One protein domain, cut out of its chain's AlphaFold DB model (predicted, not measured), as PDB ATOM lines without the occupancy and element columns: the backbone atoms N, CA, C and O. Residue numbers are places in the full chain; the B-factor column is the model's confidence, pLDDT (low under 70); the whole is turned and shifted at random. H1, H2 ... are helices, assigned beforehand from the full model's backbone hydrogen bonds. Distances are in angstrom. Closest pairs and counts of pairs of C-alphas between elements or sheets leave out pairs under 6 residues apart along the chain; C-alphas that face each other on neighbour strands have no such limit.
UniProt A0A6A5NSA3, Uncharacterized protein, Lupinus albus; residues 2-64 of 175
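Overview. This is residues 2 to 64 of the 175 residues of an uncharacterized protein of Lupinus albus (UniProt A0A6A5NSA3). One long straight helix, H2, makes the length of a rod; the short helix H1 lies near its last half, and the small helix H3 sits past its last end. The long link 8 to 28 runs from H1 towards H2's first end, where residues 23 to 29 stick out. The printed part has 63 residues with three named helices, H1, H2, H3, and no named strand: all helix, loose, radius of gyration of the C-alphas 15.3 A, spans 50 by 16 by 16 A.

Along the chain. Find C-alpha 2 at (-91.950, 28.170, 17.663), where H1, residues 2 to 7, begins. At C-alpha 29, (-86.598, 59.100, 26.107), H2 begins and runs 40.3 A to residue 56. H3 holds residues 59 to 63.

Arrangement. Look at Leu 5 and Cys 47: their C-alphas, 7.1 A apart, are the closest of H1 and H2, which are close but not clearly touching, at a steep tilt of 65 degrees, opposite ways. H2 and H3 are also close but not clearly touching; their closest C-alphas, Gly 54 and Tyr 60, are 6.1 A apart. H1 and H3 are apart. In H1, H2 and H3 every O i to N i+4 pair is within hydrogen-bond range.

Size, cuts and confidence. The C-alphas of Glu 26 and Tyr 62 are farthest apart, 49.5 A. The printed part has no cut; H1 to H2 is a long link, H2 to H3 a tight one. Look for pLDDT under 70 at residues 17 to 30 and 57 to 64.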
ATOM      1  N   ASN A   2     -92.341  26.889  18.293       77.44
ATOM      2  CA  ASN A   2     -91.950  28.170  17.663       77.44
ATOM      3  C   ASN A   2     -92.884  28.629  16.514       77.44
ATOM      4  O   ASN A   2     -93.228  29.804  16.417       77.44
ATOM      5  N   PHE A   3     -93.365  27.697  15.683       79.19
ATOM      6  CA  PHE A   3     -94.334  27.984  14.614       79.19
ATOM      7  C   PHE A   3     -95.642  28.606  15.141       79.19
ATOM      8  O   PHE A   3     -96.103  29.621  14.626       79.19
ATOM      9  N   PHE A   4     -96.202  28.052  16.220       79.75
ATOM     10  CA  PHE A   4     -97.440  28.539  16.837       79.75
ATOM     11  C   PHE A   4     -97.285  29.956  17.408       79.75
ATOM     12  O   PHE A   4     -98.123  30.824  17.173       79.75
ATOM     13  N   LEU A   5     -96.168  30.225  18.088       83.88
ATOM     14  CA  LEU A   5     -95.859  31.558  18.617       83.88
ATOM     15  C   LEU A   5     -95.597  32.578  17.500       83.88
ATOM     16  O   LEU A   5     -95.926  33.755  17.644       83.88
ATOM     17  N   THR A   6     -95.052  32.123  16.367       84.31
ATOM     18  CA  THR A   6     -94.862  32.955  15.169       84.31
ATOM     19  C   THR A   6     -96.212  33.323  14.556       84.31
ATOM     20  O   THR A   6     -96.434  34.483  14.221       84.31
ATOM     21  N   MET A   7     -97.158  32.378  14.506       85.69
ATOM     22  CA  MET A   7     -98.535  32.633  14.068       85.69
ATOM     23  C   MET A   7     -99.268  33.626  14.973       85.69
ATOM     24  O   MET A   7    -100.007  34.486  14.500       85.69
ATOM     25  N   ARG A   8     -98.998  33.567  16.280       83.69
ATOM     26  CA  ARG A   8     -99.499  34.524  17.276       83.69
ATOM     27  C   ARG A   8     -98.715  35.847  17.313       83.69
ATOM     28  O   ARG A   8     -99.039  36.701  18.127       83.69
ATOM     29  N   LYS A   9     -97.709  36.034  16.445       86.12
ATOM     30  CA  LYS A   9     -96.836  37.224  16.345       86.12
ATOM     31  C   LYS A   9     -96.017  37.566  17.605       86.12
ATOM     32  O   LYS A   9     -95.430  38.640  17.672       86.12
ATOM     33  N   VAL A  10     -95.887  36.644  18.559       86.75
ATOM     34  CA  VAL A  10     -95.127  36.841  19.817       86.75
ATOM     35  C   VAL A  10     -93.759  36.153  19.826       86.75
ATOM     36  O   VAL A  10     -92.990  36.311  20.764       86.75
ATOM     37  N   ALA A  11     -93.394  35.424  18.764       84.12
ATOM     38  CA  ALA A  11     -92.115  34.702  18.695       84.12
ATOM     39  C   ALA A  11     -90.862  35.594  18.792       84.12
ATOM     40  O   ALA A  11     -89.774  35.088  19.053       84.12
ATOM     41  N   HIS A  12     -90.997  36.905  18.571       84.50
ATOM     42  CA  HIS A  12     -89.895  37.857  18.701       84.50
ATOM     43  C   HIS A  12     -89.393  37.969  20.151       84.50
ATOM     44  O   HIS A  12     -88.195  38.141  20.356       84.50
ATOM     45  N   VAL A  13     -90.265  37.764  21.146       85.00
ATOM     46  CA  VAL A  13     -89.897  37.769  22.572       85.00
ATOM     47  C   VAL A  13     -88.847  36.699  22.883       85.00
ATOM     48  O   VAL A  13     -87.915  36.950  23.629       85.00
ATOM     49  N   LEU A  14     -88.932  35.524  22.250       80.50
ATOM     50  CA  LEU A  14     -88.007  34.410  22.505       80.50
ATOM     51  C   LEU A  14     -86.600  34.610  21.931       80.50
ATOM     52  O   LEU A  14     -85.697  33.848  22.258       80.50
ATOM     53  N   LYS A  15     -86.433  35.559  21.006       79.56
ATOM     54  CA  LYS A  15     -85.153  35.833  20.336       79.56
ATOM     55  C   LYS A  15     -84.449  37.061  20.894       79.56
ATOM     56  O   LYS A  15     -83.284  37.277  20.582       79.56
ATOM     57  N   THR A  16     -85.181  37.886  21.632       70.88
ATOM     58  CA  THR A  16     -84.704  39.178  22.101       70.88
ATOM     59  C   THR A  16     -84.577  39.070  23.607       70.88
ATOM     60  O   THR A  16     -85.582  39.149  24.313       70.88
ATOM     61  N   ASP A  17     -83.360  38.844  24.093       60.75
ATOM     62  CA  ASP A  17     -83.098  38.942  25.523       60.75
ATOM     63  C   ASP A  17     -83.410  40.375  25.954       60.75
ATOM     64  O   ASP A  17     -83.055  41.329  25.253       60.75
ATOM     65  N   VAL A  18     -84.159  40.486  27.059       62.12
ATOM     66  CA  VAL A  18     -84.579  41.728  27.723       62.12
ATOM     67  C   VAL A  18     -83.528  42.800  27.497       62.12
ATOM     68  O   VAL A  18     -82.356  42.552  27.764       62.12
ATOM     69  N   LEU A  19     -83.952  43.961  27.000       60.47
ATOM     70  CA  LEU A  19     -83.146  45.170  26.839       60.47
ATOM     71  C   LEU A  19     -82.354  45.475  28.128       60.47
ATOM     72  O   LEU A  19     -82.773  46.271  28.959       60.47
ATOM     73  N   VAL A  20     -81.188  44.842  28.290       50.75
ATOM     74  CA  VAL A  20     -80.178  45.134  29.321       50.75
ATOM     75  C   VAL A  20     -79.485  46.467  29.006       50.75
ATOM     76  O   VAL A  20     -78.796  47.045  29.840       50.75
ATOM     77  N   VAL A  21     -79.704  47.015  27.811       51.00
ATOM     78  CA  VAL A  21     -79.148  48.295  27.382       51.00
ATOM     79  C   VAL A  21     -80.128  49.413  27.712       51.00
ATOM     80  O   VAL A  21     -80.773  49.961  26.824       51.00
ATOM     81  N   LEU A  22     -80.246  49.774  28.989       52.12
ATOM     82  CA  LEU A  22     -80.745  51.105  29.315       52.12
ATOM     83  C   LEU A  22     -80.158  51.687  30.591       52.12
ATOM     84  O   LEU A  22     -80.847  51.904  31.581       52.12
ATOM     85  N   GLU A  23     -78.869  51.993  30.545       49.28
ATOM     86  CA  GLU A  23     -78.249  52.803  31.593       49.28
ATOM     87  C   GLU A  23     -77.914  54.230  31.137       49.28
ATOM     88  O   GLU A  23     -77.406  55.022  31.925       49.28
ATOM     89  N   LYS A  24     -78.165  54.608  29.875       50.94
ATOM     90  CA  LYS A  24     -77.748  55.920  29.358       50.94
ATOM     91  C   LYS A  24     -78.684  56.409  28.252       50.94
ATOM     92  O   LYS A  24     -78.470  55.990  27.127       50.94
ATOM     93  N   THR A  25     -79.674  57.251  28.579       46.97
ATOM     94  CA  THR A  25     -79.790  58.664  28.124       46.97
ATOM     95  C   THR A  25     -81.161  59.303  28.431       46.97
ATOM     96  O   THR A  25     -82.187  58.642  28.473       46.97
ATOM     97  N   GLU A  26     -81.084  60.605  28.738       54.56
ATOM     98  CA  GLU A  26     -82.050  61.723  28.691       54.56
ATOM     99  C   GLU A  26     -83.553  61.517  29.021       54.56
ATOM    100  O   GLU A  26     -84.278  60.705  28.460       54.56
ATOM    101  N   LYS A  27     -84.056  62.368  29.933       58.56
ATOM    102  CA  LYS A  27     -85.374  62.299  30.604       58.56
ATOM    103  C   LYS A  27     -86.612  62.265  29.689       58.56
ATOM    104  O   LYS A  27     -87.669  61.888  30.176       58.56
ATOM    105  N   GLU A  28     -86.506  62.631  28.413       59.28
ATOM    106  CA  GLU A  28     -87.618  62.571  27.444       59.28
ATOM    107  C   GLU A  28     -87.708  61.218  26.711       59.28
ATOM    108  O   GLU A  28     -88.772  60.838  26.218       59.28
ATOM    109  N   GLU A  29     -86.615  60.453  26.670       63.97
ATOM    110  CA  GLU A  29     -86.598  59.100  26.107       63.97
ATOM    111  C   GLU A  29     -87.210  58.088  27.081       63.97
ATOM    112  O   GLU A  29     -87.789  57.094  26.650       63.97
ATOM    113  N   MET A  30     -87.176  58.391  28.382       64.38
ATOM    114  CA  MET A  30     -87.680  57.536  29.461       64.38
ATOM    115  C   MET A  30     -89.165  57.191  29.334       64.38
ATOM    116  O   MET A  30     -89.539  56.055  29.611       64.38
ATOM    117  N   ASP A  31     -90.009  58.122  28.884       73.88
ATOM    118  CA  ASP A  31     -91.448  57.867  28.737       73.88
ATOM    119  C   ASP A  31     -91.736  56.935  27.556       73.88
ATOM    120  O   ASP A  31     -92.507  55.981  27.674       73.88
ATOM    121  N   LYS A  32     -91.068  57.159  26.417       78.94
ATOM    122  CA  LYS A  32     -91.157  56.260  25.253       78.94
ATOM    123  C   LYS A  32     -90.655  54.869  25.612       78.94
ATOM    124  O   LYS A  32     -91.256  53.869  25.229       78.94
ATOM    125  N   LEU A  33     -89.603  54.815  26.415       79.25
ATOM    126  CA  LEU A  33     -89.025  53.566  26.854       79.25
ATOM    127  C   LEU A  33     -89.876  52.826  27.871       79.25
ATOM    128  O   LEU A  33     -90.003  51.610  27.787       79.25
ATOM    129  N   ALA A  34     -90.513  53.543  28.793       81.06
ATOM    130  CA  ALA A  34     -91.482  52.965  29.710       81.06
ATOM    131  C   ALA A  34     -92.658  52.340  28.943       81.06
ATOM    132  O   ALA A  34     -93.099  51.239  29.278       81.06
ATOM    133  N   ILE A  35     -93.120  52.997  27.874       84.56
ATOM    134  CA  ILE A  35     -94.163  52.470  26.984       84.56
ATOM    135  C   ILE A  35     -93.679  51.210  26.250       84.56
ATOM    136  O   ILE A  35     -94.419  50.227  26.168       84.56
ATOM    137  N   ASP A  36     -92.449  51.207  25.736       82.44
ATOM    138  CA  ASP A  36     -91.894  50.052  25.026       82.44
ATOM    139  C   ASP A  36     -91.611  48.866  25.966       82.44
ATOM    140  O   ASP A  36     -91.899  47.725  25.604       82.44
ATOM    141  N   ILE A  37     -91.162  49.117  27.201       83.88
ATOM    142  CA  ILE A  37     -91.025  48.099  28.255       83.88
ATOM    143  C   ILE A  37     -92.389  47.511  28.613       83.88
ATOM    144  O   ILE A  37     -92.525  46.292  28.706       83.88
ATOM    145  N   ALA A  38     -93.411  48.349  28.804       86.88
ATOM    146  CA  ALA A  38     -94.759  47.876  29.109       86.88
ATOM    147  C   ALA A  38     -95.306  46.990  27.977       86.88
ATOM    148  O   ALA A  38     -95.829  45.907  28.240       86.88
ATOM    149  N   ARG A  39     -95.103  47.401  26.718       87.12
ATOM    150  CA  ARG A  39     -95.489  46.618  25.535       87.12
ATOM    151  C   ARG A  39     -94.728  45.294  25.449       87.12
ATOM    152  O   ARG A  39     -95.320  44.267  25.116       87.12
ATOM    153  N   TRP A  40     -93.432  45.297  25.766       87.00
ATOM    154  CA  TRP A  40     -92.627  44.079  25.805       87.00
ATOM    155  C   TRP A  40     -93.120  43.128  26.901       87.00
ATOM    156  O   TRP A  40     -93.369  41.959  26.615       87.00
ATOM    157  N   ASN A  41     -93.378  43.630  28.111       87.38
ATOM    158  CA  ASN A  41     -93.916  42.841  29.223       87.38
ATOM    159  C   ASN A  41     -95.276  42.214  28.898       87.38
ATOM    160  O   ASN A  41     -95.516  41.057  29.233       87.38
ATOM    161  N   GLU A  42     -96.161  42.947  28.223       90.00
ATOM    162  CA  GLU A  42     -97.444  42.405  27.772       90.00
ATOM    163  C   GLU A  42     -97.242  41.268  26.759       90.00
ATOM    164  O   GLU A  42     -97.839  40.196  26.883       90.00
ATOM    165  N   SER A  43     -96.341  41.456  25.790       88.69
ATOM    166  CA  SER A  43     -96.014  40.418  24.808       88.69
ATOM    167  C   SER A  43     -95.344  39.188  25.435       88.69
ATOM    168  O   SER A  43     -95.639  38.061  25.032       88.69
ATOM    169  N   ASP A  44     -94.504  39.384  26.454       89.12
ATOM    170  CA  ASP A  44     -93.853  38.323  27.223       89.12
ATOM    171  C   ASP A  44     -94.860  37.539  28.065       89.12
ATOM    172  O   ASP A  44     -94.885  36.308  28.014       89.12
ATOM    173  N   TYR A  45     -95.771  38.236  28.747       90.69
ATOM    174  CA  TYR A  45     -96.871  37.611  29.474       90.69
ATOM    175  C   TYR A  45     -97.739  36.748  28.549       90.69
ATOM    176  O   TYR A  45     -98.010  35.582  28.851       90.69
ATOM    177  N   LEU A  46     -98.118  37.276  27.381       89.62
ATOM    178  CA  LEU A  46     -98.877  36.527  26.380       89.62
ATOM    179  C   LEU A  46     -98.090  35.326  25.848       89.62
ATOM    180  O   LEU A  46     -98.647  34.236  25.729       89.62
ATOM    181  N   CYS A  47     -96.796  35.491  25.559       88.38
ATOM    182  CA  CYS A  47     -95.935  34.407  25.092       88.38
ATOM    183  C   CYS A  47     -95.856  33.272  26.120       88.38
ATOM    184  O   CYS A  47     -96.072  32.109  25.770       88.38
ATOM    185  N   LYS A  48     -95.621  33.600  27.396       89.50
ATOM    186  CA  LYS A  48     -95.613  32.638  28.507       89.50
ATOM    187  C   LYS A  48     -96.954  31.929  28.638       89.50
ATOM    188  O   LYS A  48     -96.984  30.704  28.702       89.50
ATOM    189  N   ASN A  49     -98.058  32.673  28.595       89.62
ATOM    190  CA  ASN A  49     -99.398  32.098  28.664       89.62
ATOM    191  C   ASN A  49     -99.672  31.141  27.491       89.62
ATOM    192  O   ASN A  49    -100.197  30.052  27.687       89.62
ATOM    193  N   PHE A  50     -99.274  31.493  26.267       87.12
ATOM    194  CA  PHE A  50     -99.434  30.611  25.108       87.12
ATOM    195  C   PHE A  50     -98.580  29.347  25.186       87.12
ATOM    196  O   PHE A  50     -99.038  28.292  24.755       87.12
ATOM    197  N   ILE A  51     -97.363  29.435  25.724       85.88
ATOM    198  CA  ILE A  51     -96.518  28.258  25.955       85.88
ATOM    199  C   ILE A  51     -97.159  27.355  27.007       85.88
ATOM    200  O   ILE A  51     -97.303  26.163  26.763       85.88
ATOM    201  N   LEU A  52     -97.582  27.919  28.141       85.56
ATOM    202  CA  LEU A  52     -98.214  27.164  29.222       85.56
ATOM    203  C   LEU A  52     -99.492  26.472  28.746       85.56
ATOM    204  O   LEU A  52     -99.625  25.264  28.922       85.56
ATOM    205  N   ASN A  53    -100.366  27.203  28.051       84.19
ATOM    206  CA  ASN A  53    -101.586  26.636  27.483       84.19
ATOM    207  C   ASN A  53    -101.279  25.581  26.413       84.19
ATOM    208  O   ASN A  53    -101.945  24.558  26.355       84.19
ATOM    209  N   GLY A  54    -100.247  25.787  25.589       77.88
ATOM    210  CA  GLY A  54     -99.844  24.815  24.573       77.88
ATOM    211  C   GLY A  54     -99.236  23.531  25.142       77.88
ATOM    212  O   GLY A  54     -99.310  22.507  24.475       77.88
ATOM    213  N   LEU A  55     -98.639  23.582  26.339       74.00
ATOM    214  CA  LEU A  55     -98.114  22.414  27.055       74.00
ATOM    215  C   LEU A  55     -99.207  21.638  27.797       74.00
ATOM    216  O   LEU A  55     -99.074  20.430  27.960       74.00
ATOM    217  N   SER A  56    -100.258  22.319  28.262       71.75
ATOM    218  CA  SER A  56    -101.413  21.675  28.901       71.75
ATOM    219  C   SER A  56    -102.406  21.079  27.906       71.75
ATOM    220  O   SER A  56    -103.210  20.235  28.285       71.75
ATOM    221  N   ASP A  57    -102.386  21.557  26.663       66.06
ATOM    222  CA  ASP A  57    -103.310  21.144  25.614       66.06
ATOM    223  C   ASP A  57    -102.732  19.965  24.811       66.06
ATOM    224  O   ASP A  57    -101.516  19.862  24.608       66.06
ATOM    225  N   ASP A  58    -103.610  19.116  24.268       66.44
ATOM    226  CA  ASP A  58    -103.268  17.934  23.447       66.44
ATOM    227  C   ASP A  58    -102.454  18.295  22.178       66.44
ATOM    228  O   ASP A  58    -101.967  17.447  21.422       66.44
ATOM    229  N   LEU A  59    -102.285  19.593  21.929       67.44
ATOM    230  CA  LEU A  59    -101.508  20.166  20.850       67.44
ATOM    231  C   LEU A  59     -99.997  19.902  20.997       67.44
ATOM    232  O   LEU A  59     -99.316  19.730  19.982       67.44
ATOM    233  N   TYR A  60     -99.449  19.831  22.217       66.25
ATOM    234  CA  TYR A  60     -98.038  19.452  22.403       66.25
ATOM    235  C   TYR A  60     -97.779  18.024  21.917       66.25
ATOM    236  O   TYR A  60     -96.810  17.758  21.201       66.25
ATOM    237  N   ASP A  61     -98.713  17.136  22.225       67.38
ATOM    238  CA  ASP A  61     -98.740  15.752  21.777       67.38
ATOM    239  C   ASP A  61     -98.859  15.624  20.247       67.38
ATOM    240  O   ASP A  61     -98.284  14.706  19.659       67.38
ATOM    241  N   TYR A  62     -99.560  16.555  19.590       68.19
ATOM    242  CA  TYR A  62     -99.656  16.632  18.128       68.19
ATOM    243  C   TYR A  62     -98.334  17.062  17.471       68.19
ATOM    244  O   TYR A  62     -97.910  16.480  16.472       68.19
ATOM    245  N   TYR A  63     -97.656  18.069  18.029       65.38
ATOM    246  CA  TYR A  63     -96.400  18.587  17.468       65.38
ATOM    247  C   TYR A  63     -95.150  17.812  17.907       65.38
ATOM    248  O   TYR A  63     -94.087  18.005  17.313       65.38
ATOM    249  N   SER A  64     -95.255  16.948  18.918       66.06
ATOM    250  CA  SER A  64     -94.165  16.100  19.412       66.06
ATOM    251  C   SER A  64     -94.540  14.610  19.359       66.06
ATOM    252  O   SER A  64     -94.596  13.934  20.392       66.06
TER     253      SER A  64